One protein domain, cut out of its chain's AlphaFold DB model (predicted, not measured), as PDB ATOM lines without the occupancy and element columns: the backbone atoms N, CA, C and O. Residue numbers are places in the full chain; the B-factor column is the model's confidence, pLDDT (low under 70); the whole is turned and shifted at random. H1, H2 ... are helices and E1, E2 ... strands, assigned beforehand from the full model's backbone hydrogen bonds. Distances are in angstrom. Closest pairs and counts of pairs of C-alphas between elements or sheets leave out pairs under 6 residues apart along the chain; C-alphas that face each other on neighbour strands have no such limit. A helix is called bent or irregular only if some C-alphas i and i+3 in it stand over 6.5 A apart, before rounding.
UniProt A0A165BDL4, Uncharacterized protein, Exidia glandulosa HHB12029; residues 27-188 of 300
ATOM      1  N   ARG A  27      37.386   2.796 -54.813       61.12
ATOM      2  CA  ARG A  27      38.296   3.806 -54.254       61.12
ATOM      3  C   ARG A  27      37.753   4.507 -53.002       61.12
ATOM      4  O   ARG A  27      38.542   4.865 -52.135       61.12
ATOM      5  N   SER A  28      36.437   4.702 -52.884       59.94
ATOM      6  CA  SER A  28      35.826   5.202 -51.643       59.94
ATOM      7  C   SER A  28      35.788   4.124 -50.559       59.94
ATOM      8  O   SER A  28      36.020   4.436 -49.393       59.94
ATOM      9  N   VAL A  29      35.604   2.855 -50.939       59.59
ATOM     10  CA  VAL A  29      35.707   1.709 -50.016       59.59
ATOM     11  C   VAL A  29      37.153   1.508 -49.534       59.59
ATOM     12  O   VAL A  29      37.393   1.234 -48.362       59.59
ATOM     13  N   ALA A  30      38.137   1.739 -50.400       54.75
ATOM     14  CA  ALA A  30      39.555   1.626 -50.069       54.75
ATOM     15  C   ALA A  30      40.096   2.790 -49.224       54.75
ATOM     16  O   ALA A  30      41.256   2.753 -48.820       54.75
ATOM     17  N   SER A  31      39.304   3.838 -48.966       62.41
ATOM     18  CA  SER A  31      39.772   4.907 -48.089       62.41
ATOM     19  C   SER A  31      39.846   4.404 -46.646       62.41
ATOM     20  O   SER A  31      38.863   3.912 -46.087       62.41
ATOM     21  N   GLU A  32      41.044   4.468 -46.066       70.75
ATOM     22  CA  GLU A  32      41.261   4.169 -44.654       70.75
ATOM     23  C   GLU A  32      40.519   5.192 -43.782       70.75
ATOM     24  O   GLU A  32      40.325   6.347 -44.190       70.75
ATOM     25  N   ILE A  33      40.099   4.769 -42.581       72.62
ATOM     26  CA  ILE A  33      39.759   5.733 -41.529       72.62
ATOM     27  C   ILE A  33      40.977   6.630 -41.386       72.62
ATOM     28  O   ILE A  33      42.100   6.139 -41.276       72.62
ATOM     29  N   SER A  34      40.762   7.940 -41.391       79.50
ATOM     30  CA  SER A  34      41.843   8.884 -41.138       79.50
ATOM     31  C   SER A  34      42.225   8.804 -39.659       79.50
ATOM     32  O   SER A  34      41.787   9.621 -38.850       79.50
ATOM     33  N   LEU A  35      43.016   7.787 -39.296       80.94
ATOM     34  CA  LEU A  35      43.479   7.574 -37.929       80.94
ATOM     35  C   LEU A  35      44.241   8.795 -37.432       80.94
ATOM     36  O   LEU A  35      44.079   9.154 -36.281       80.94
ATOM     37  N   ASP A  36      44.964   9.504 -38.298       84.06
ATOM     38  CA  ASP A  36      45.625  10.761 -37.936       84.06
ATOM     39  C   ASP A  36      44.637  11.810 -37.403       84.06
ATOM     40  O   ASP A  36      44.921  12.479 -36.413       84.06
ATOM     41  N   LYS A  37      43.440  11.920 -38.001       82.88
ATOM     42  CA  LYS A  37      42.373  12.801 -37.496       82.88
ATOM     43  C   LYS A  37      41.723  12.266 -36.233       82.88
ATOM     44  O   LYS A  37      41.265  13.053 -35.411       82.88
ATOM     45  N   VAL A  38      41.644  10.944 -36.093       80.38
ATOM     46  CA  VAL A  38      41.157  10.340 -34.855       80.38
ATOM     47  C   VAL A  38      42.112  10.685 -33.721       80.38
ATOM     48  O   VAL A  38      41.683  11.239 -32.716       80.38
ATOM     49  N   MET A  39      43.396  10.411 -33.940       84.75
ATOM     50  CA  MET A  39      44.517  10.512 -33.013       84.75
ATOM     51  C   MET A  39      44.926  11.947 -32.688       84.75
ATOM     52  O   MET A  39      45.457  12.166 -31.606       84.75
ATOM     53  N   SER A  40      44.673  12.930 -33.560       83.56
ATOM     54  CA  SER A  40      45.091  14.325 -33.334       83.56
ATOM     55  C   SER A  40      44.509  14.955 -32.067       83.56
ATOM     56  O   SER A  40      45.036  15.952 -31.585       83.56
ATOM     57  N   LYS A  41      43.436  14.371 -31.523       78.00
ATOM     58  CA  LYS A  41      42.752  14.828 -30.308       78.00
ATOM     59  C   LYS A  41      43.114  14.028 -29.051       78.00
ATOM     60  O   LYS A  41      42.609  14.349 -27.981       78.00
ATOM     61  N   TYR A  42      43.939  12.993 -29.177       81.62
ATOM     62  CA  TYR A  42      44.272  12.073 -28.092       81.62
ATOM     63  C   TYR A  42      45.686  12.315 -27.551       81.62
ATOM     64  O   TYR A  42      46.630  12.623 -28.292       81.62
ATOM     65  N   ALA A  43      45.852  12.100 -26.248       85.19
ATOM     66  CA  ALA A  43      47.153  12.054 -25.600       85.19
ATOM     67  C   ALA A  43      48.035  10.946 -26.220       85.19
ATOM     68  O   ALA A  43      47.515   9.992 -26.807       85.19
ATOM     69  N   PRO A  44      49.377  11.030 -26.123       88.94
ATOM     70  CA  PRO A  44      50.279  10.027 -26.702       88.94
ATOM     71  C   PRO A  44      49.939   8.574 -26.323       88.94
ATOM     72  O   PRO A  44      49.948   7.691 -27.179       88.94
ATOM     73  N   THR A  45      49.579   8.335 -25.061       87.44
ATOM     74  CA  THR A  45      49.210   7.008 -24.542       87.44
ATOM     75  C   THR A  45      47.920   6.472 -25.169       87.44
ATOM     76  O   THR A  45      47.847   5.310 -25.560       87.44
ATOM     77  N   GLU A  46      46.914   7.326 -25.337       86.19
ATOM     78  CA  GLU A  46      45.643   6.994 -25.989       86.19
ATOM     79  C   GLU A  46      45.835   6.734 -27.490       86.19
ATOM     80  O   GLU A  46      45.263   5.794 -28.038       86.19
ATOM     81  N   ARG A  47      46.699   7.515 -28.154       89.38
ATOM     82  CA  ARG A  47      47.079   7.277 -29.556       89.38
ATOM     83  C   ARG A  47      47.704   5.900 -29.736       89.38
ATOM     84  O   ARG A  47      47.327   5.184 -30.659       89.38
ATOM     85  N   GLN A  48      48.610   5.514 -28.839       89.69
ATOM     86  CA  GLN A  48      49.215   4.186 -28.859       89.69
ATOM     87  C   GLN A  48      48.171   3.086 -28.635       89.69
ATOM     88  O   GLN A  48      48.222   2.065 -29.316       89.69
ATOM     89  N   ALA A  49      47.197   3.299 -27.747       88.31
ATOM     90  CA  ALA A  49      46.111   2.348 -27.527       88.31
ATOM     91  C   ALA A  49      45.224   2.184 -28.774       88.31
ATOM     92  O   ALA A  49      44.933   1.063 -29.178       88.31
ATOM     93  N   ILE A  50      44.859   3.283 -29.444       87.31
ATOM     94  CA  ILE A  50      44.113   3.234 -30.714       87.31
ATOM     95  C   ILE A  50      44.940   2.527 -31.782       87.31
ATOM     96  O   ILE A  50      44.435   1.652 -32.474       87.31
ATOM     97  N   GLN A  51      46.221   2.858 -31.908       88.69
ATOM     98  CA  GLN A  51      47.100   2.195 -32.859       88.69
ATOM     99  C   GLN A  51      47.202   0.690 -32.575       88.69
ATOM    100  O   GLN A  51      47.116  -0.106 -33.508       88.69
ATOM    101  N   ALA A  52      47.296   0.300 -31.303       87.62
ATOM    102  CA  ALA A  52      47.282  -1.094 -30.888       87.62
ATOM    103  C   ALA A  52      45.976  -1.789 -31.293       87.62
ATOM    104  O   ALA A  52      46.062  -2.883 -31.831       87.62
ATOM    105  N   LEU A  53      44.802  -1.157 -31.165       86.06
ATOM    106  CA  LEU A  53      43.527  -1.740 -31.625       86.06
ATOM    107  C   LEU A  53      43.530  -2.086 -33.123       86.06
ATOM    108  O   LEU A  53      42.955  -3.090 -33.534       86.06
ATOM    109  N   TYR A  54      44.185  -1.269 -33.951       84.88
ATOM    110  CA  TYR A  54      44.267  -1.508 -35.397       84.88
ATOM    111  C   TYR A  54      45.431  -2.426 -35.801       84.88
ATOM    112  O   TYR A  54      45.438  -2.937 -36.920       84.88
ATOM    113  N   GLN A  55      46.413  -2.638 -34.922       85.06
ATOM    114  CA  GLN A  55      47.608  -3.448 -35.187       85.06
ATOM    115  C   GLN A  55      47.585  -4.825 -34.521       85.06
ATOM    116  O   GLN A  55      48.252  -5.733 -35.009       85.06
ATOM    117  N   SER A  56      46.856  -4.987 -33.415       71.88
ATOM    118  CA  SER A  56      46.949  -6.142 -32.517       71.88
ATOM    119  C   SER A  56      46.525  -7.453 -33.165       71.88
ATOM    120  O   SER A  56      46.830  -8.511 -32.623       71.88
ATOM    121  N   GLY A  57      45.796  -7.411 -34.287       62.44
ATOM    122  CA  GLY A  57      45.241  -8.611 -34.911       62.44
ATOM    123  C   GLY A  57      44.420  -9.455 -33.928       62.44
ATOM    124  O   GLY A  57      44.223 -10.640 -34.171       62.44
ATOM    125  N   SER A  58      43.960  -8.861 -32.814       56.62
ATOM    126  CA  SER A  58      43.447  -9.536 -31.612       56.62
ATOM    127  C   SER A  58      42.060 -10.159 -31.796       56.62
ATOM    128  O   SER A  58      41.332 -10.357 -30.832       56.62
ATOM    129  N   GLY A  59      41.669 -10.458 -33.035       51.84
ATOM    130  CA  GLY A  59      40.454 -11.196 -33.371       51.84
ATOM    131  C   GLY A  59      39.157 -10.388 -33.346       51.84
ATOM    132  O   GLY A  59      38.206 -10.802 -33.999       51.84
ATOM    133  N   GLN A  60      39.111  -9.227 -32.691       55.22
ATOM    134  CA  GLN A  60      38.050  -8.240 -32.906       55.22
ATOM    135  C   GLN A  60      38.589  -7.126 -33.801       55.22
ATOM    136  O   GLN A  60      39.156  -6.153 -33.299       55.22
ATOM    137  N   PRO A  61      38.506  -7.285 -35.137       59.72
ATOM    138  CA  PRO A  61      38.841  -6.195 -36.029       59.72
ATOM    139  C   PRO A  61      37.931  -5.001 -35.714       59.72
ATOM    140  O   PRO A  61      36.783  -5.204 -35.305       59.72
ATOM    141  N   PRO A  62      38.400  -3.760 -35.937       78.50
ATOM    142  CA  PRO A  62      37.481  -2.641 -36.052       78.50
ATOM    143  C   PRO A  62      36.374  -3.050 -37.024       78.50
ATOM    144  O   PRO A  62      36.656  -3.577 -38.106       78.50
ATOM    145  N   VAL A  63      35.124  -2.852 -36.607       89.69
ATOM    146  CA  VAL A  63      33.950  -3.113 -37.434       89.69
ATOM    147  C   VAL A  63      34.180  -2.412 -38.767       89.69
ATOM    148  O   VAL A  63      34.650  -1.278 -38.786       89.69
ATOM    149  N   ASP A  64      33.924  -3.094 -39.877       91.50
ATOM    150  CA  ASP A  64      33.989  -2.531 -41.226       91.50
ATOM    151  C   ASP A  64      32.903  -3.206 -42.058       91.50
ATOM    152  O   ASP A  64      33.119  -4.244 -42.684       91.50
ATOM    153  N   VAL A  65      31.693  -2.661 -41.975       92.69
ATOM    154  CA  VAL A  65      30.505  -3.255 -42.585       92.69
ATOM    155  C   VAL A  65      29.984  -2.321 -43.659       92.69
ATOM    156  O   VAL A  65      29.754  -1.134 -43.421       92.69
ATOM    157  N   ILE A  66      29.827  -2.873 -44.859       92.44
ATOM    158  CA  ILE A  66      29.227  -2.206 -46.009       92.44
ATOM    159  C   ILE A  66      27.775  -2.656 -46.085       92.44
ATOM    160  O   ILE A  66      27.486  -3.850 -46.014       92.44
ATOM    161  N   PHE A  67      26.882  -1.691 -46.245       92.44
ATOM    162  CA  PHE A  67      25.450  -1.919 -46.319       92.44
ATOM    163  C   PHE A  67      24.965  -1.659 -47.743       92.44
ATOM    164  O   PHE A  67      25.296  -0.646 -48.362       92.44
ATOM    165  N   ASP A  68      24.163  -2.588 -48.252       92.94
ATOM    166  CA  ASP A  68      23.368  -2.403 -49.456       92.94
ATOM    167  C   ASP A  68      22.191  -1.439 -49.184       92.94
ATOM    168  O   ASP A  68      21.822  -1.153 -48.042       92.94
ATOM    169  N   VAL A  69      21.609  -0.917 -50.264       91.38
ATOM    170  CA  VAL A  69      20.565   0.127 -50.274       91.38
ATOM    171  C   VAL A  69      19.153  -0.432 -50.007       91.38
ATOM    172  O   VAL A  69      18.190   0.325 -49.915       91.38
ATOM    173  N   ASP A  70      19.002  -1.752 -49.908       93.50
ATOM    174  CA  ASP A  70      17.719  -2.396 -49.622       93.50
ATOM    175  C   ASP A  70      17.283  -2.238 -48.157       93.50
ATOM    176  O   ASP A  70      18.089  -2.014 -47.254       93.50
ATOM    177  N   GLU A  71      15.980  -2.385 -47.926       93.56
ATOM    178  CA  GLU A  71      15.332  -2.172 -46.630       93.56
ATOM    179  C   GLU A  71      15.896  -3.059 -45.509       93.56
ATOM    180  O   GLU A  71      16.101  -2.588 -44.389       93.56
ATOM    181  N   ASN A  72      16.204  -4.326 -45.802       95.75
ATOM    182  CA  ASN A  72      16.748  -5.247 -44.807       95.75
ATOM    183  C   ASN A  72      18.166  -4.832 -44.390       95.75
ATOM    184  O   ASN A  72      18.475  -4.766 -43.200       95.75
ATOM    185  N   SER A  73      19.018  -4.495 -45.360       95.12
ATOM    186  CA  SER A  73      20.363  -3.980 -45.098       95.12
ATOM    187  C   SER A  73      20.343  -2.668 -44.303       95.12
ATOM    188  O   SER A  73      21.069  -2.533 -43.317       95.12
ATOM    189  N   GLN A  74      19.458  -1.731 -44.652       94.50
ATOM    190  CA  GLN A  74      19.306  -0.475 -43.910       94.50
ATOM    191  C   GLN A  74      18.761  -0.691 -42.489       94.50
ATOM    192  O   GLN A  74      19.219  -0.037 -41.555       94.50
ATOM    193  N   SER A  75      17.863  -1.660 -42.293       94.06
ATOM    194  CA  SER A  75      17.382  -2.054 -40.962       94.06
ATOM    195  C   SER A  75      18.506  -2.636 -40.098       94.06
ATOM    196  O   SER A  75      18.614  -2.314 -38.915       94.06
ATOM    197  N   MET A  76      19.391  -3.453 -40.684       95.62
ATOM    198  CA  MET A  76      20.579  -3.959 -39.988       95.62
ATOM    199  C   MET A  76      21.557  -2.838 -39.632       95.62
ATOM    200  O   MET A  76      22.079  -2.834 -38.517       95.62
ATOM    201  N   ALA A  77      21.779  -1.883 -40.541       94.00
ATOM    202  CA  ALA A  77      22.624  -0.719 -40.284       94.00
ATOM    203  C   ALA A  77      22.081   0.111 -39.116       94.00
ATOM    204  O   ALA A  77      22.820   0.426 -38.185       94.00
ATOM    205  N   ALA A  78      20.780   0.411 -39.134       92.06
ATOM    206  CA  ALA A  78      20.112   1.157 -38.076       92.06
ATOM    207  C   ALA A  78      20.205   0.434 -36.726       92.06
ATOM    208  O   ALA A  78      20.575   1.057 -35.736       92.06
ATOM    209  N   ARG A  79      19.945  -0.882 -36.690       94.38
ATOM    210  CA  ARG A  79      20.049  -1.683 -35.461       94.38
ATOM    211  C   ARG A  79      21.471  -1.714 -34.905       94.38
ATOM    212  O   ARG A  79      21.640  -1.540 -33.707       94.38
ATOM    213  N   MET A  80      22.477  -1.910 -35.759       94.25
ATOM    214  CA  MET A  80      23.886  -1.896 -35.346       94.25
ATOM    215  C   MET A  80      24.261  -0.551 -34.727       94.25
ATOM    216  O   MET A  80      24.899  -0.485 -33.685       94.25
ATOM    217  N   LEU A  81      23.859   0.537 -35.372       92.12
ATOM    218  CA  LEU A  81      24.143   1.872 -34.876       92.12
ATOM    219  C   LEU A  81      23.387   2.147 -33.562       92.12
ATOM    220  O   LEU A  81      23.985   2.680 -32.632       92.12
ATOM    221  N   ASP A  82      22.136   1.701 -33.432       90.75
ATOM    222  CA  ASP A  82      21.349   1.802 -32.196       90.75
ATOM    223  C   ASP A  82      21.967   1.024 -31.023       90.75
ATOM    224  O   ASP A  82      22.093   1.559 -29.923       90.75
ATOM    225  N   GLU A  83      22.432  -0.203 -31.269       92.19
ATOM    226  CA  GLU A  83      23.092  -1.061 -30.274       92.19
ATOM    227  C   GLU A  83      24.327  -0.390 -29.651       92.19
ATOM    228  O   GLU A  83      24.598  -0.552 -28.462       92.19
ATOM    229  N   HIS A  84      25.024   0.448 -30.422       91.75
ATOM    230  CA  HIS A  84      26.178   1.226 -29.959       91.75
ATOM    231  C   HIS A  84      25.838   2.674 -29.553       91.75
ATOM    232  O   HIS A  84      26.738   3.491 -29.314       91.75
ATOM    233  N   GLY A  85      24.550   3.024 -29.472       89.62
ATOM    234  CA  GLY A  85      24.073   4.360 -29.102       89.62
ATOM    235  C   GLY A  85      24.347   5.447 -30.150       89.62
ATOM    236  O   GLY A  85      24.353   6.630 -29.821       89.62
ATOM    237  N   LEU A  86      24.610   5.070 -31.401       88.56
ATOM    238  CA  LEU A  86      24.763   5.955 -32.558       88.56
ATOM    239  C   LEU A  86      23.421   6.138 -33.275       88.56
ATOM    240  O   LEU A  86      23.227   5.682 -34.398       88.56
ATOM    241  N   ARG A  87      22.457   6.816 -32.654       81.44
ATOM    242  CA  ARG A  87      21.165   7.054 -33.310       81.44
ATOM    243  C   ARG A  87      21.266   8.144 -34.375       81.44
ATOM    244  O   ARG A  87      21.323   9.333 -34.071       81.44
ATOM    245  N   PHE A  88      21.207   7.748 -35.645       72.50
ATOM    246  CA  PHE A  88      21.000   8.684 -36.749       72.50
ATOM    247  C   PHE A  88      19.504   8.928 -36.924       72.50
ATOM    248  O   PHE A  88      18.763   8.027 -37.310       72.50
ATOM    249  N   ARG A  89      19.047  10.155 -36.662       64.19
ATOM    250  CA  ARG A  89      17.702  10.561 -37.079       64.19
ATOM    251  C   ARG A  89      17.704  10.778 -38.587       64.19
ATOM    252  O   ARG A  89      18.323  11.729 -39.062       64.19
ATOM    253  N   VAL A  90      17.021   9.888 -39.304       52.91
ATOM    254  CA  VAL A  90      16.892   9.890 -40.772       52.91
ATOM    255  C   VAL A  90      16.274  11.201 -41.274       52.91
ATOM    256  O   VAL A  90      16.690  11.722 -42.305       52.91
ATOM    257  N   ASP A  91      15.365  11.785 -40.493       54.72
ATOM    258  CA  ASP A  91      14.592  12.971 -40.887       54.72
ATOM    259  C   ASP A  91      15.382  14.281 -40.777       54.72
ATOM    260  O   ASP A  91      15.011  15.310 -41.341       54.72
ATOM    261  N   ALA A  92      16.498  14.266 -40.048       54.69
ATOM    262  CA  ALA A  92      17.348  15.428 -39.904       54.69
ATOM    263  C   ALA A  92      18.482  15.319 -40.925       54.69
ATOM    264  O   ALA A  92      19.365  14.466 -40.832       54.69
ATOM    265  N   CYS A  93      18.456  16.199 -41.924       50.97
ATOM    266  CA  CYS A  93      19.509  16.289 -42.923       50.97
ATOM    267  C   CYS A  93      20.885  16.308 -42.228       50.97
ATOM    268  O   CYS A  93      21.167  17.232 -41.454       50.97
ATOM    269  N   LEU A  94      21.739  15.320 -42.549       57.84
ATOM    270  CA  LEU A  94      23.099  15.088 -42.007       57.84
ATOM    271  C   LEU A  94      24.062  16.283 -42.157       57.84
ATOM    272  O   LEU A  94      25.251  16.200 -41.854       57.84
ATOM    273  N   THR A  95      23.572  17.385 -42.713       54.25
ATOM    274  CA  THR A  95      24.324  18.586 -43.036       54.25
ATOM    275  C   THR A  95      23.997  19.776 -42.145       54.25
ATOM    276  O   THR A  95      24.741  20.754 -42.195       54.25
ATOM    277  N   SER A  96      22.929  19.734 -41.339       56.94
ATOM    278  CA  SER A  96      22.580  20.885 -40.505       56.94
ATOM    279  C   SER A  96      23.429  20.909 -39.230       56.94
ATOM    280  O   SER A  96      23.454  19.952 -38.458       56.94
ATOM    281  N   ALA A  97      24.096  22.035 -38.960       51.38
ATOM    282  CA  ALA A  97      24.841  22.252 -37.715       51.38
ATOM    283  C   ALA A  97      23.970  22.030 -36.457       51.38
ATOM    284  O   ALA A  97      24.485  21.638 -35.408       51.38
ATOM    285  N   LYS A  98      22.641  22.190 -36.579       49.34
ATOM    286  CA  LYS A  98      21.650  21.885 -35.534       49.34
ATOM    287  C   LYS A  98      21.711  20.437 -35.031       49.34
ATOM    288  O   LYS A  98      21.470  20.232 -33.846       49.34
ATOM    289  N   GLN A  99      22.106  19.461 -35.855       54.50
ATOM    290  CA  GLN A  99      22.202  18.065 -35.411       54.50
ATOM    291  C   GLN A  99      23.236  17.872 -34.298       54.50
ATOM    292  O   GLN A  99      22.971  17.141 -33.352       54.50
ATOM    293  N   THR A 100      24.362  18.595 -34.313       49.09
ATOM    294  CA  THR A 100      25.371  18.493 -33.236       49.09
ATOM    295  C   THR A 100      24.829  18.859 -31.847       49.09
ATOM    296  O   THR A 100      25.423  18.484 -30.835       49.09
ATOM    297  N   ALA A 101      23.706  19.586 -31.771       42.53
ATOM    298  CA  ALA A 101      23.061  19.933 -30.511       42.53
ATOM    299  C   ALA A 101      22.172  18.808 -29.956       42.53
ATOM    300  O   ALA A 101      22.084  18.685 -28.739       42.53
ATOM    301  N   GLU A 102      21.556  17.983 -30.807       49.69
ATOM    302  CA  GLU A 102      20.671  16.891 -30.372       49.69
ATOM    303  C   GLU A 102      21.463  15.668 -29.887       49.69
ATOM    304  O   GLU A 102      21.061  15.000 -28.938       49.69
ATOM    305  N   TRP A 103      22.674  15.475 -30.415       53.47
ATOM    306  CA  TRP A 103      23.617  14.444 -29.964       53.47
ATOM    307  C   TRP A 103      24.154  14.710 -28.550       53.47
ATOM    308  O   TRP A 103      24.911  13.910 -28.027       53.47
ATOM    309  N   ARG A 104      23.804  15.835 -27.907       51.56
ATOM    310  CA  ARG A 104      24.307  16.190 -26.568       51.56
ATOM    311  C   ARG A 104      23.883  15.215 -25.474       51.56
ATOM    312  O   ARG A 104      24.623  15.079 -24.502       51.56
ATOM    313  N   ASN A 105      22.733  14.565 -25.638       56.47
ATOM    314  CA  ASN A 105      22.281  13.529 -24.710       56.47
ATOM    315  C   ASN A 105      22.978  12.187 -24.958       56.47
ATOM    316  O   ASN A 105      23.030  11.355 -24.055       56.47
ATOM    317  N   ASP A 106      23.567  12.015 -26.140       71.50
ATOM    318  CA  ASP A 106      24.336  10.836 -26.497       71.50
ATOM    319  C   ASP A 106      25.831  11.086 -26.259       71.50
ATOM    320  O   ASP A 106      26.350  12.207 -26.275       71.50
ATOM    321  N   LYS A 107      26.574  10.011 -25.999       86.62
ATOM    322  CA  LYS A 107      28.021  10.102 -25.760       86.62
ATOM    323  C   LYS A 107      28.802  10.350 -27.043       86.62
ATOM    324  O   LYS A 107      30.005  10.548 -26.968       86.62
ATOM    325  N   TRP A 108      28.170  10.360 -28.209       88.50
ATOM    326  CA  TRP A 108      28.842  10.508 -29.494       88.50
ATOM    327  C   TRP A 108      28.908  11.966 -29.946       88.50
ATOM    328  O   TRP A 108      27.942  12.715 -29.865       88.50
ATOM    329  N   ARG A 109      30.063  12.378 -30.471       85.06
ATOM    330  CA  ARG A 109      30.269  13.701 -31.069       85.06
ATOM    331  C   ARG A 109      30.803  13.571 -32.476       85.06
ATOM    332  O   ARG A 109      31.763  12.842 -32.711       85.06
ATOM    333  N   VAL A 110      30.239  14.355 -33.391       85.06
ATOM    334  CA  VAL A 110      30.811  14.537 -34.725       85.06
ATOM    335  C   VAL A 110      32.113  15.322 -34.585       85.06
ATOM    336  O   VAL A 110      32.130  16.472 -34.155       85.06
ATOM    337  N   SER A 111      33.218  14.669 -34.917       79.06
ATOM    338  CA  SER A 111      34.570  15.217 -34.837       79.06
ATOM    339  C   SER A 111      34.990  15.896 -36.132       79.06
ATOM    340  O   SER A 111      35.676  16.916 -36.107       79.06
ATOM    341  N   SER A 112      34.574  15.327 -37.264       78.88
ATOM    342  CA  SER A 112      34.728  15.938 -38.578       78.88
ATOM    343  C   SER A 112      33.686  15.382 -39.540       78.88
ATOM    344  O   SER A 112      33.292  14.220 -39.439       78.88
ATOM    345  N   SER A 113      33.271  16.204 -40.497       80.25
ATOM    346  CA  SER A 113      32.467  15.776 -41.637       80.25
ATOM    347  C   SER A 113      33.234  16.056 -42.918       80.25
ATOM    348  O   SER A 113      33.757  17.157 -43.096       80.25
ATOM    349  N   TRP A 114      33.276  15.090 -43.826       79.19
ATOM    350  CA  TRP A 114      33.822  15.286 -45.160       79.19
ATOM    351  C   TRP A 114      32.719  15.098 -46.192       79.19
ATOM    352  O   TRP A 114      32.159  14.009 -46.338       79.19
ATOM    353  N   LYS A 115      32.438  16.166 -46.934       76.00
ATOM    354  CA  LYS A 115      31.676  16.090 -48.178       76.00
ATOM    355  C   LYS A 115      32.688  15.893 -49.298       76.00
ATOM    356  O   LYS A 115      33.724  16.558 -49.322       76.00
ATOM    357  N   SER A 116      32.437  14.946 -50.195       68.19
ATOM    358  CA  SER A 116      33.262  14.875 -51.403       68.19
ATOM    359  C   SER A 116      32.973  16.116 -52.274       68.19
ATOM    360  O   SER A 116      32.098  16.920 -51.958       68.19
ATOM    361  N   LYS A 117      33.779  16.351 -53.313       74.19
ATOM    362  CA  LYS A 117      33.691  17.562 -54.152       74.19
ATOM    363  C   LYS A 117      32.249  17.828 -54.619       74.19
ATOM    364  O   LYS A 117      31.473  16.884 -54.752       74.19
ATOM    365  N   VAL A 118      31.935  19.103 -54.879       59.25
ATOM    366  CA  VAL A 118      30.634  19.607 -55.371       59.25
ATOM    367  C   VAL A 118      29.948  18.584 -56.289       59.25
ATOM    368  O   VAL A 118      30.520  18.177 -57.298       59.25
ATOM    369  N   GLY A 119      28.750  18.138 -55.896       67.12
ATOM    370  CA  GLY A 119      28.015  17.047 -56.552       67.12
ATOM    371  C   GLY A 119      28.193  15.665 -55.909       67.12
ATOM    372  O   GLY A 119      27.692  14.669 -56.434       67.12
ATOM    373  N   SER A 120      28.895  15.562 -54.778       66.81
ATOM    374  CA  SER A 120      29.030  14.294 -54.073       66.81
ATOM    375  C   SER A 120      27.705  13.799 -53.515       66.81
ATOM    376  O   SER A 120      27.080  14.466 -52.696       66.81
ATOM    377  N   LYS A 121      27.351  12.567 -53.873       84.44
ATOM    378  CA  LYS A 121      26.147  11.884 -53.386       84.44
ATOM    379  C   LYS A 121      26.264  11.369 -51.949       84.44
ATOM    380  O   LYS A 121      25.303  10.816 -51.434       84.44
ATOM    381  N   PHE A 122      27.426  11.517 -51.306       86.12
ATOM    382  CA  PHE A 122      27.728  10.872 -50.029       86.12
ATOM    383  C   PHE A 122      28.481  11.801 -49.071       86.12
ATOM    384  O   PHE A 122      29.312  12.608 -49.499       86.12
ATOM    385  N   VAL A 123      28.235  11.624 -47.774       87.12
ATOM    386  CA  VAL A 123      28.925  12.281 -46.661       87.12
ATOM    387  C   VAL A 123      29.634  11.235 -45.803       87.12
ATOM    388  O   VAL A 123      29.103  10.150 -45.578       87.12
ATOM    389  N   ARG A 124      30.843  11.557 -45.330       88.06
ATOM    390  CA  ARG A 124      31.567  10.777 -44.315       88.06
ATOM    391  C   ARG A 124      31.554  11.540 -43.001       88.06
ATOM    392  O   ARG A 124      31.969  12.699 -42.961       88.06
ATOM    393  N   LEU A 125      31.098  10.890 -41.943       89.25
ATOM    394  CA  LEU A 125      30.993  11.438 -40.600       89.25
ATOM    395  C   LEU A 125      31.942  10.670 -39.694       89.25
ATOM    396  O   LEU A 125      31.738   9.484 -39.460       89.25
ATOM    397  N   LEU A 126      32.972  11.342 -39.188       90.00
ATOM    398  CA  LEU A 126      33.800  10.789 -38.127       90.00
ATOM    399  C   LEU A 126      33.183  11.179 -36.788       90.00
ATOM    400  O   LEU A 126      33.187  12.356 -36.428       90.00
ATOM    401  N   VAL A 127      32.676  10.195 -36.061       90.75
ATOM    402  CA  VAL A 127      32.078  10.334 -34.734       90.75
ATOM    403  C   VAL A 127      32.961   9.674 -33.683       90.75
ATOM    404  O   VAL A 127      33.637   8.684 -33.954       90.75
ATOM    405  N   GLN A 128      33.012  10.252 -32.489       90.75
ATOM    406  CA  GLN A 128      33.900   9.819 -31.405       90.75
ATOM    407  C   GLN A 128      33.193   9.952 -30.051       90.75
ATOM    408  O   GLN A 128      32.361  10.852 -29.905       90.75
ATOM    409  N   CYS A 129      33.515   9.109 -29.058       92.38
ATOM    410  CA  CYS A 129      32.964   9.304 -27.713       92.38
ATOM    411  C   CYS A 129      33.441  10.641 -27.143       92.38
ATOM    412  O   CYS A 129      34.637  10.892 -27.028       92.38
ATOM    413  N   ALA A 130      32.514  11.469 -26.684       90.12
ATOM    414  CA  ALA A 130      32.763  12.672 -25.911       90.12
ATOM    415  C   ALA A 130      33.639  12.370 -24.689       90.12
ATOM    416  O   ALA A 130      34.568  13.107 -24.386       90.12
ATOM    417  N   CYS A 131      33.364  11.257 -24.018       90.25
ATOM    418  CA  CYS A 131      34.084  10.780 -22.845       90.25
ATOM    419  C   CYS A 131      35.535  10.336 -23.121       90.25
ATOM    420  O   CYS A 131      36.299  10.112 -22.181       90.25
ATOM    421  N   GLY A 132      35.911  10.168 -24.393       86.31
ATOM    422  CA  GLY A 132      37.250   9.759 -24.815       86.31
ATOM    423  C   GLY A 132      38.285  10.875 -24.780       86.31
ATOM    424  O   GLY A 132      39.473  10.597 -24.870       86.31
ATOM    425  N   TYR A 133      37.853  12.130 -24.626       77.75
ATOM    426  CA  TYR A 133      38.729  13.293 -24.748       77.75
ATOM    427  C   TYR A 133      38.975  13.972 -23.415       77.75
ATOM    428  O   TYR A 133      38.030  14.396 -22.742       77.75
ATOM    429  N   ARG A 134      40.256  14.143 -23.071       74.56
ATOM    430  CA  ARG A 134      40.643  15.067 -22.008       74.56
ATOM    431  C   ARG A 134      40.340  16.487 -22.450       74.56
ATOM    432  O   ARG A 134      40.722  16.947 -23.523       74.56
ATOM    433  N   GLN A 135      39.590  17.164 -21.604       63.09
ATOM    434  CA  GLN A 135      39.092  18.494 -21.851       63.09
ATOM    435  C   GLN A 135      40.024  19.532 -21.262       63.09
ATOM    436  O   GLN A 135      39.794  20.052 -20.177       63.09
ATOM    437  N   GLU A 136      41.071  19.852 -22.002       63.72
ATOM    438  CA  GLU A 136      41.867  21.038 -21.688       63.72
ATOM    439  C   GLU A 136      41.378  22.263 -22.480       63.72
ATOM    440  O   GLU A 136      41.796  23.393 -22.222       63.72
ATOM    441  N   SER A 137      40.436  22.086 -23.420       63.09
ATOM    442  CA  SER A 137      39.896  23.199 -24.197       63.09
ATOM    443  C   SER A 137      38.860  23.997 -23.398       63.09
ATOM    444  O   SER A 137      37.729  23.574 -23.169       63.09
ATOM    445  N   LYS A 138      39.239  25.225 -23.029       64.81
ATOM    446  CA  LYS A 138      38.374  26.198 -22.334       64.81
ATOM    447  C   LYS A 138      37.081  26.536 -23.095       64.81
ATOM    448  O   LYS A 138      36.130  27.021 -22.494       64.81
ATOM    449  N   PHE A 139      37.047  26.298 -24.405       64.94
ATOM    450  CA  PHE A 139      36.011  26.812 -25.306       64.94
ATOM    451  C   PHE A 139      34.777  25.913 -25.441       64.94
ATOM    452  O   PHE A 139      33.699  26.392 -25.788       64.94
ATOM    453  N   HIS A 140      34.885  24.616 -25.141       73.12
ATOM    454  CA  HIS A 140      33.778  23.681 -25.338       73.12
ATOM    455  C   HIS A 140      33.674  22.697 -24.178       73.12
ATOM    456  O   HIS A 140      34.120  21.559 -24.331       73.12
ATOM    457  N   PRO A 141      33.058  23.088 -23.047       77.19
ATOM    458  CA  PRO A 141      32.888  22.182 -21.926       77.19
ATOM    459  C   PRO A 141      32.138  20.916 -22.358       77.19
ATOM    460  O   PRO A 141      31.127  20.945 -23.072       77.19
ATOM    461  N   ASN A 142      32.675  19.777 -21.953       84.81
ATOM    462  CA  ASN A 142      32.114  18.467 -22.131       84.81
ATOM    463  C   ASN A 142      31.393  18.131 -20.840       84.81
ATOM    464  O   ASN A 142      32.029  18.028 -19.797       84.81
ATOM    465  N   PRO A 143      30.078  17.940 -20.914       87.44
ATOM    466  CA  PRO A 143      29.294  17.458 -19.794       87.44
ATOM    467  C   PRO A 143      29.784  16.088 -19.310       87.44
ATOM    468  O   PRO A 143      29.605  15.759 -18.150       87.44
ATOM    469  N   TRP A 144      30.386  15.263 -20.169       90.06
ATOM    470  CA  TRP A 144      30.790  13.914 -19.794       90.06
ATOM    471  C   TRP A 144      32.163  13.923 -19.111       90.06
ATOM    472  O   TRP A 144      33.108  14.474 -19.685       90.06
ATOM    473  N   PRO A 145      32.316  13.276 -17.939       91.56
ATOM    474  CA  PRO A 145      33.629  13.095 -17.340       91.56
ATOM    475  C   PRO A 145      34.515  12.254 -18.264       91.56
ATOM    476  O   PRO A 145      34.043  11.381 -19.000       91.56
ATOM    477  N   PHE A 146      35.815  12.528 -18.225       92.19
ATOM    478  CA  PHE A 146      36.792  11.770 -18.994       92.19
ATOM    479  C   PHE A 146      36.837  10.311 -18.512       92.19
ATOM    480  O   PHE A 146      37.037  10.046 -17.329       92.19
ATOM    481  N   ALA A 147      36.668   9.372 -19.443       93.25
ATOM    482  CA  ALA A 147      36.594   7.935 -19.179       93.25
ATOM    483  C   ALA A 147      37.573   7.111 -20.037       93.25
ATOM    484  O   ALA A 147      37.436   5.888 -20.110       93.25
ATOM    485  N   ALA A 148      38.522   7.775 -20.714       91.50
ATOM    486  CA  ALA A 148      39.507   7.153 -21.606       91.50
ATOM    487  C   ALA A 148      38.887   6.195 -22.643       91.50
ATOM    488  O   ALA A 148      39.451   5.156 -22.983       91.50
ATOM    489  N   CYS A 149      37.682   6.509 -23.119       92.75
ATOM    490  CA  CYS A 149      36.999   5.674 -24.092       92.75
ATOM    491  C   CYS A 149      37.591   5.862 -25.483       92.75
ATOM    492  O   CYS A 149      37.708   6.985 -25.966       92.75
ATOM    493  N   LEU A 150      37.891   4.752 -26.148       92.56
ATOM    494  CA  LEU A 150      38.472   4.753 -27.488       92.56
ATOM    495  C   LEU A 150      37.415   4.608 -28.590       92.56
ATOM    496  O   LEU A 150      37.774   4.446 -29.756       92.56
ATOM    497  N   ALA A 151      36.123   4.651 -28.243       92.88
ATOM    498  CA  ALA A 151      35.043   4.466 -29.200       92.88
ATOM    499  C   ALA A 151      35.041   5.587 -30.254       92.88
ATOM    500  O   ALA A 151      34.960   6.780 -29.943       92.88
ATOM    501  N   HIS A 152      35.150   5.194 -31.517       93.06
ATOM    502  CA  HIS A 152      35.090   6.053 -32.689       93.06
ATOM    503  C   HIS A 152      34.527   5.273 -33.877       93.06
ATOM    504  O   HIS A 152      34.867   4.112 -34.088       93.06
ATOM    505  N   ALA A 153      33.719   5.930 -34.699       93.06
ATOM    506  CA  ALA A 153      33.216   5.354 -35.934       93.06
ATOM    507  C   ALA A 153      33.291   6.376 -37.065       93.06
ATOM    508  O   ALA A 153      33.082   7.570 -36.878       93.06
ATOM    509  N   GLU A 154      33.592   5.905 -38.260       91.75
ATOM    510  CA  GLU A 154      33.357   6.612 -39.497       91.75
ATOM    511  C   GLU A 154      32.108   6.028 -40.155       91.75
ATOM    512  O   GLU A 154      32.057   4.845 -40.495       91.75
ATOM    513  N   VAL A 155      31.101   6.873 -40.346       91.88
ATOM    514  CA  VAL A 155      29.845   6.505 -40.993       91.88
ATOM    515  C   VAL A 155      29.774   7.193 -42.344       91.88
ATOM    516  O   VAL A 155      29.889   8.414 -42.446       91.88
ATOM    517  N   THR A 156      29.611   6.404 -43.401       91.00
ATOM    518  CA  THR A 156      29.376   6.910 -44.752       91.00
ATOM    519  C   THR A 156      27.902   6.775 -45.077       91.00
ATOM    520  O   THR A 156      27.367   5.668 -45.026       91.00
ATOM    521  N   ALA A 157      27.263   7.878 -45.450       90.88
ATOM    522  CA  ALA A 157      25.844   7.913 -45.776       90.88
ATOM    523  C   ALA A 157      25.581   8.638 -47.100       90.88
ATOM    524  O   ALA A 157      26.349   9.510 -47.512       90.88
ATOM    525  N   SER A 158      24.485   8.280 -47.762       88.88
ATOM    526  CA  SER A 158      23.930   9.004 -48.906       88.88
ATOM    527  C   SER A 158      23.377  10.353 -48.460       88.88
ATOM    528  O   SER A 158      22.600  10.428 -47.515       88.88
ATOM    529  N   MET A 159      23.767  11.431 -49.139       84.88
ATOM    530  CA  MET A 159      23.226  12.767 -48.869       84.88
ATOM    531  C   MET A 159      21.800  12.934 -49.398       84.88
ATOM    532  O   MET A 159      21.062  13.754 -48.868       84.88
ATOM    533  N   GLU A 160      21.438  12.189 -50.443       85.56
ATOM    534  CA  GLU A 160      20.124  12.276 -51.087       85.56
ATOM    535  C   GLU A 160      19.068  11.487 -50.308       85.56
ATOM    536  O   GLU A 160      17.981  11.989 -50.058       85.56
ATOM    537  N   SER A 161      19.407  10.264 -49.892       86.75
ATOM    538  CA  SER A 161      18.464   9.340 -49.249       86.75
ATOM    539  C   SER A 161      18.679   9.163 -47.746       86.75
ATOM    540  O   SER A 161      17.902   8.463 -47.106       86.75
ATOM    541  N   GLY A 162      19.764   9.698 -47.176       87.62
ATOM    542  CA  GLY A 162      20.141   9.468 -45.773       87.62
ATOM    543  C   GLY A 162      20.621   8.044 -45.461       87.62
ATOM    544  O   GLY A 162      21.047   7.774 -44.342       87.62
ATOM    545  N   GLN A 163      20.589   7.133 -46.438       90.75
ATOM    546  CA  GLN A 163      20.914   5.719 -46.252       90.75
ATOM    547  C   GLN A 163      22.371   5.510 -45.848       90.75
ATOM    548  O   GLN A 163      23.283   6.117 -46.418       90.75
ATOM    549  N   ILE A 164      22.589   4.602 -44.903       92.62
ATOM    550  CA  ILE A 164      23.911   4.234 -44.413       92.62
ATOM    551  C   ILE A 164      24.531   3.245 -45.393       92.62
ATOM    552  O   ILE A 164      23.950   2.212 -45.701       92.62
ATOM    553  N   LEU A 165      25.720   3.563 -45.890       92.31
ATOM    554  CA  LEU A 165      26.426   2.751 -46.884       92.31
ATOM    555  C   LEU A 165      27.601   1.998 -46.277       92.31
ATOM    556  O   LEU A 165      27.994   0.946 -46.774       92.31
ATOM    557  N   ARG A 166      28.199   2.550 -45.220       92.69
ATOM    558  CA  ARG A 166      29.314   1.920 -44.521       92.69
ATOM    559  C   ARG A 166      29.416   2.428 -43.095       92.69
ATOM    560  O   ARG A 166      29.307   3.632 -42.869       92.69
ATOM    561  N   VAL A 167      29.713   1.523 -42.176       93.19
ATOM    562  CA  VAL A 167      30.125   1.842 -40.809       93.19
ATOM    563  C   VAL A 167      31.480   1.199 -40.582       93.19
ATOM    564  O   VAL A 167      31.639   0.000 -40.818       93.19
ATOM    565  N   ARG A 168      32.461   1.992 -40.148       91.88
ATOM    566  CA  ARG A 168      33.788   1.483 -39.814       91.88
ATOM    567  C   ARG A 168      34.316   2.072 -38.513       91.88
ATOM    568  O   ARG A 168      34.210   3.275 -38.333       91.88
ATOM    569  N   GLY A 169      34.957   1.295 -37.648       92.19
ATOM    570  CA  GLY A 169      35.667   1.819 -36.478       92.19
ATOM    571  C   GLY A 169      35.625   0.899 -35.268       92.19
ATOM    572  O   GLY A 169      35.400  -0.300 -35.394       92.19
ATOM    573  N   TYR A 170      35.848   1.471 -34.091       92.56
ATOM    574  CA  TYR A 170      35.737   0.787 -32.808       92.56
ATOM    575  C   TYR A 170      34.517   1.339 -32.070       92.56
ATOM    576  O   TYR A 170      34.523   2.492 -31.649       92.56
ATOM    577  N   LEU A 171      33.444   0.558 -31.976       93.12
ATOM    578  CA  LEU A 171      32.150   1.047 -31.478       93.12
ATOM    579  C   LEU A 171      31.923   0.760 -29.989       93.12
ATOM    580  O   LEU A 171      31.007   1.326 -29.390       93.12
ATOM    581  N   ASP A 172      32.758  -0.088 -29.392       92.19
ATOM    582  CA  ASP A 172      32.578  -0.540 -28.021       92.19
ATOM    583  C   ASP A 172      33.034   0.509 -27.009       92.19
ATOM    584  O   ASP A 172      34.154   1.030 -27.039       92.19
ATOM    585  N   HIS A 173      32.141   0.804 -26.071       92.25
ATOM    586  CA  HIS A 173      32.424   1.699 -24.959       92.25
ATOM    587  C   HIS A 173      33.072   0.928 -23.811       92.25
ATOM    588  O   HIS A 173      32.762  -0.230 -23.561       92.25
ATOM    589  N   THR A 174      33.957   1.592 -23.069       92.56
ATOM    590  CA  THR A 174      34.502   1.028 -21.828       92.56
ATOM    591  C   THR A 174      33.433   1.043 -20.732       92.56
ATOM    592  O   THR A 174      32.567   1.917 -20.722       92.56
ATOM    593  N   ASP A 175      33.527   0.163 -19.736       94.31
ATOM    594  CA  ASP A 175      32.613   0.184 -18.582       94.31
ATOM    595  C   ASP A 175      32.581   1.543 -17.867       94.31
ATOM    596  O   ASP A 175      31.539   2.001 -17.395       94.31
ATOM    597  N   ALA A 176      33.739   2.207 -17.789       94.19
ATOM    598  CA  ALA A 176      33.855   3.553 -17.242       94.19
ATOM    599  C   ALA A 176      33.051   4.563 -18.070       94.19
ATOM    600  O   ALA A 176      32.334   5.383 -17.501       94.19
ATOM    601  N   CYS A 177      33.119   4.466 -19.403       93.06
ATOM    602  CA  CYS A 177      32.273   5.252 -20.289       93.06
ATOM    603  C   CYS A 177      30.802   4.948 -20.036       93.06
ATOM    604  O   CYS A 177      30.048   5.884 -19.806       93.06
ATOM    605  N   VAL A 178      30.378   3.680 -20.033       92.06
ATOM    606  CA  VAL A 178      28.968   3.289 -19.862       92.06
ATOM    607  C   VAL A 178      28.384   3.871 -18.573       92.06
ATOM    608  O   VAL A 178      27.306   4.463 -18.612       92.06
ATOM    609  N   ARG A 179      29.137   3.813 -17.469       93.25
ATOM    610  CA  ARG A 179      28.740   4.358 -16.160       93.25
ATOM    611  C   ARG A 179      28.882   5.875 -16.023       93.25
ATOM    612  O   ARG A 179      28.379   6.426 -15.050       93.25
ATOM    613  N   ALA A 180      29.569   6.549 -16.946       91.75
ATOM    614  CA  ALA A 180      29.709   7.998 -16.899       91.75
ATOM    615  C   ALA A 180      28.328   8.659 -16.976       91.75
ATOM    616  O   ALA A 180      27.517   8.306 -17.836       91.75
ATOM    617  N   VAL A 181      28.096   9.627 -16.090       91.25
ATOM    618  CA  VAL A 181      26.887  10.457 -16.010       91.25
ATOM    619  C   VAL A 181      27.285  11.881 -16.405       91.25
ATOM    620  O   VAL A 181      28.363  12.322 -15.994       91.25
ATOM    621  N   PRO A 182      26.485  12.600 -17.212       90.38
ATOM    622  CA  PRO A 182      26.831  13.956 -17.602       90.38
ATOM    623  C   PRO A 182      26.694  14.909 -16.407       90.38
ATOM    624  O   PRO A 182      25.766  14.795 -15.606       90.38
ATOM    625  N   ASP A 183      27.592  15.884 -16.308       88.81
ATOM    626  CA  ASP A 183      27.496  16.991 -15.368       88.81
ATOM    627  C   ASP A 183      26.261  17.837 -15.710       88.81
ATOM    628  O   ASP A 183      26.202  18.537 -16.731       88.81
ATOM    629  N   ALA A 184      25.264  17.767 -14.827       88.00
ATOM    630  CA  ALA A 184      23.997  18.471 -14.964       88.00
ATOM    631  C   ALA A 184      24.180  19.990 -15.105       88.00
ATOM    632  O   ALA A 184      23.410  20.636 -15.815       88.00
ATOM    633  N   LYS A 185      25.216  20.573 -14.488       86.06
ATOM    634  CA  LYS A 185      25.485  22.012 -14.563       86.06
ATOM    635  C   LYS A 185      25.936  22.425 -15.962       86.06
ATOM    636  O   LYS A 185      25.509  23.461 -16.466       86.06
ATOM    637  N   LEU A 186      26.770  21.606 -16.602       82.75
ATOM    638  CA  LEU A 186      27.243  21.842 -17.970       82.75
ATOM    639  C   LEU A 186      26.160  21.548 -19.017       82.75
ATOM    640  O   LEU A 186      26.151  22.161 -20.083       82.75
ATOM    641  N   MET A 187      25.233  20.642 -18.702       80.31
ATOM    642  CA  MET A 187      24.039  20.364 -19.506       80.31
ATOM    643  C   MET A 187      23.004  21.490 -19.458       80.31
ATOM    644  O   MET A 187      22.416  21.827 -20.483       80.31
ATOM    645  N   ALA A 188      22.787  22.073 -18.276       78.06
ATOM    646  CA  ALA A 188      21.748  23.071 -18.044       78.06
ATOM    647  C   ALA A 188      22.135  24.491 -18.481       78.06
ATOM    648  O   ALA A 188      21.260  25.350 -18.537       78.06
TER     649      ALA A 188
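This is residues 27 to 188 of the 300 residues of an uncharacterized protein of Exidia glandulosa HHB12029 (UniProt A0A165BDL4). A twisted sheet of five antiparallel strands makes the core, with the long helix H3 packed over E5 on one face. H4, near the edge strand E2, and the pair H1 and H2, which graze the sheet, add to it, while the long link of residues 130 to 151, H5 and H6 lie beyond one end of the strands. The printed part has 162 residues with six named helices and five named strands, in the order H1 H2 E1 H3 H4 E2 E3 E4 E5 H5 H6, and the sheet's order is E1 E5 E4 E3 E2. The class is mixed, helices and strands; the whole is compact, with a radius of gyration of the C-alphas of 15.7 A and spans of 40 by 40 by 30 A.

H1, residues 35 to 39, and H2, residues 44 to 55, only just touch, with 3 pairs of C-alphas within 8 A, made by residues 46 to 50 of H2; the closest are Met 39 and Arg 47, 5.4 A apart. Both only graze the sheet. E1, residues 63 to 66, is an edge strand, antiparallel to E5, residues 164 to 170, with N 65 and O 167 2.9 A apart. H3, residues 71 to 83, is on the sheet at a height of 9.7 A; its closest C-alpha pair with E5 is Ala 77 and Ile 164, 6.6 A. On the local plane H3 and E5 stand at 28 degrees, only just along the strands. H4, residues 99 to 105, is on the sheet, its closest C-alpha pair with E2, residues 108 to 115, being Trp 103 and Arg 109, 6.8 A. H3 and H4 on one face of the sheet make two layers. E2, E3, residues 122 to 129, E4, residues 152 to 158, and E5 form a meander, each strand the antiparallel neighbour of the one before, and each successive pair is a hairpin; N 126 and O 112 are 2.9 A apart, N 125 and O 155 2.8 A, and N 154 and O 168 2.7 A. E2 bends by 57 degrees at residue 111. H5, residues 175 to 179, and H6, residues 184 to 188, are not on the sheet and are apart. Each O i to N i+4 pair is within hydrogen-bond range in H1, H2, H3, H5 and H6; in H4 it is 1 of 3, with 2 of 4 O i to N i+3 pairs.

H1 begins at C-alpha 35 (43.479, 7.574, -37.929). H2 is 16.1 A long, H3 18.1 A, E2 19.7 A, E3 23.0 A, E4 19.9 A and E5 16.9 A. H4 is only just irregular: C-alphas 102 and 105 are 6.8 A apart. H6 ends at C-alpha 188 (21.748, 23.071, -18.044).

The C-alphas of Arg 27 and Lys 185, the two farthest apart, are 45.5 A apart. The printed part has no cut; the links H3 to H4 and E3 to E4 are long. The mean pLDDT of the printed part is 80.9, and 36 residues are under 70, among them residues 89 to 105.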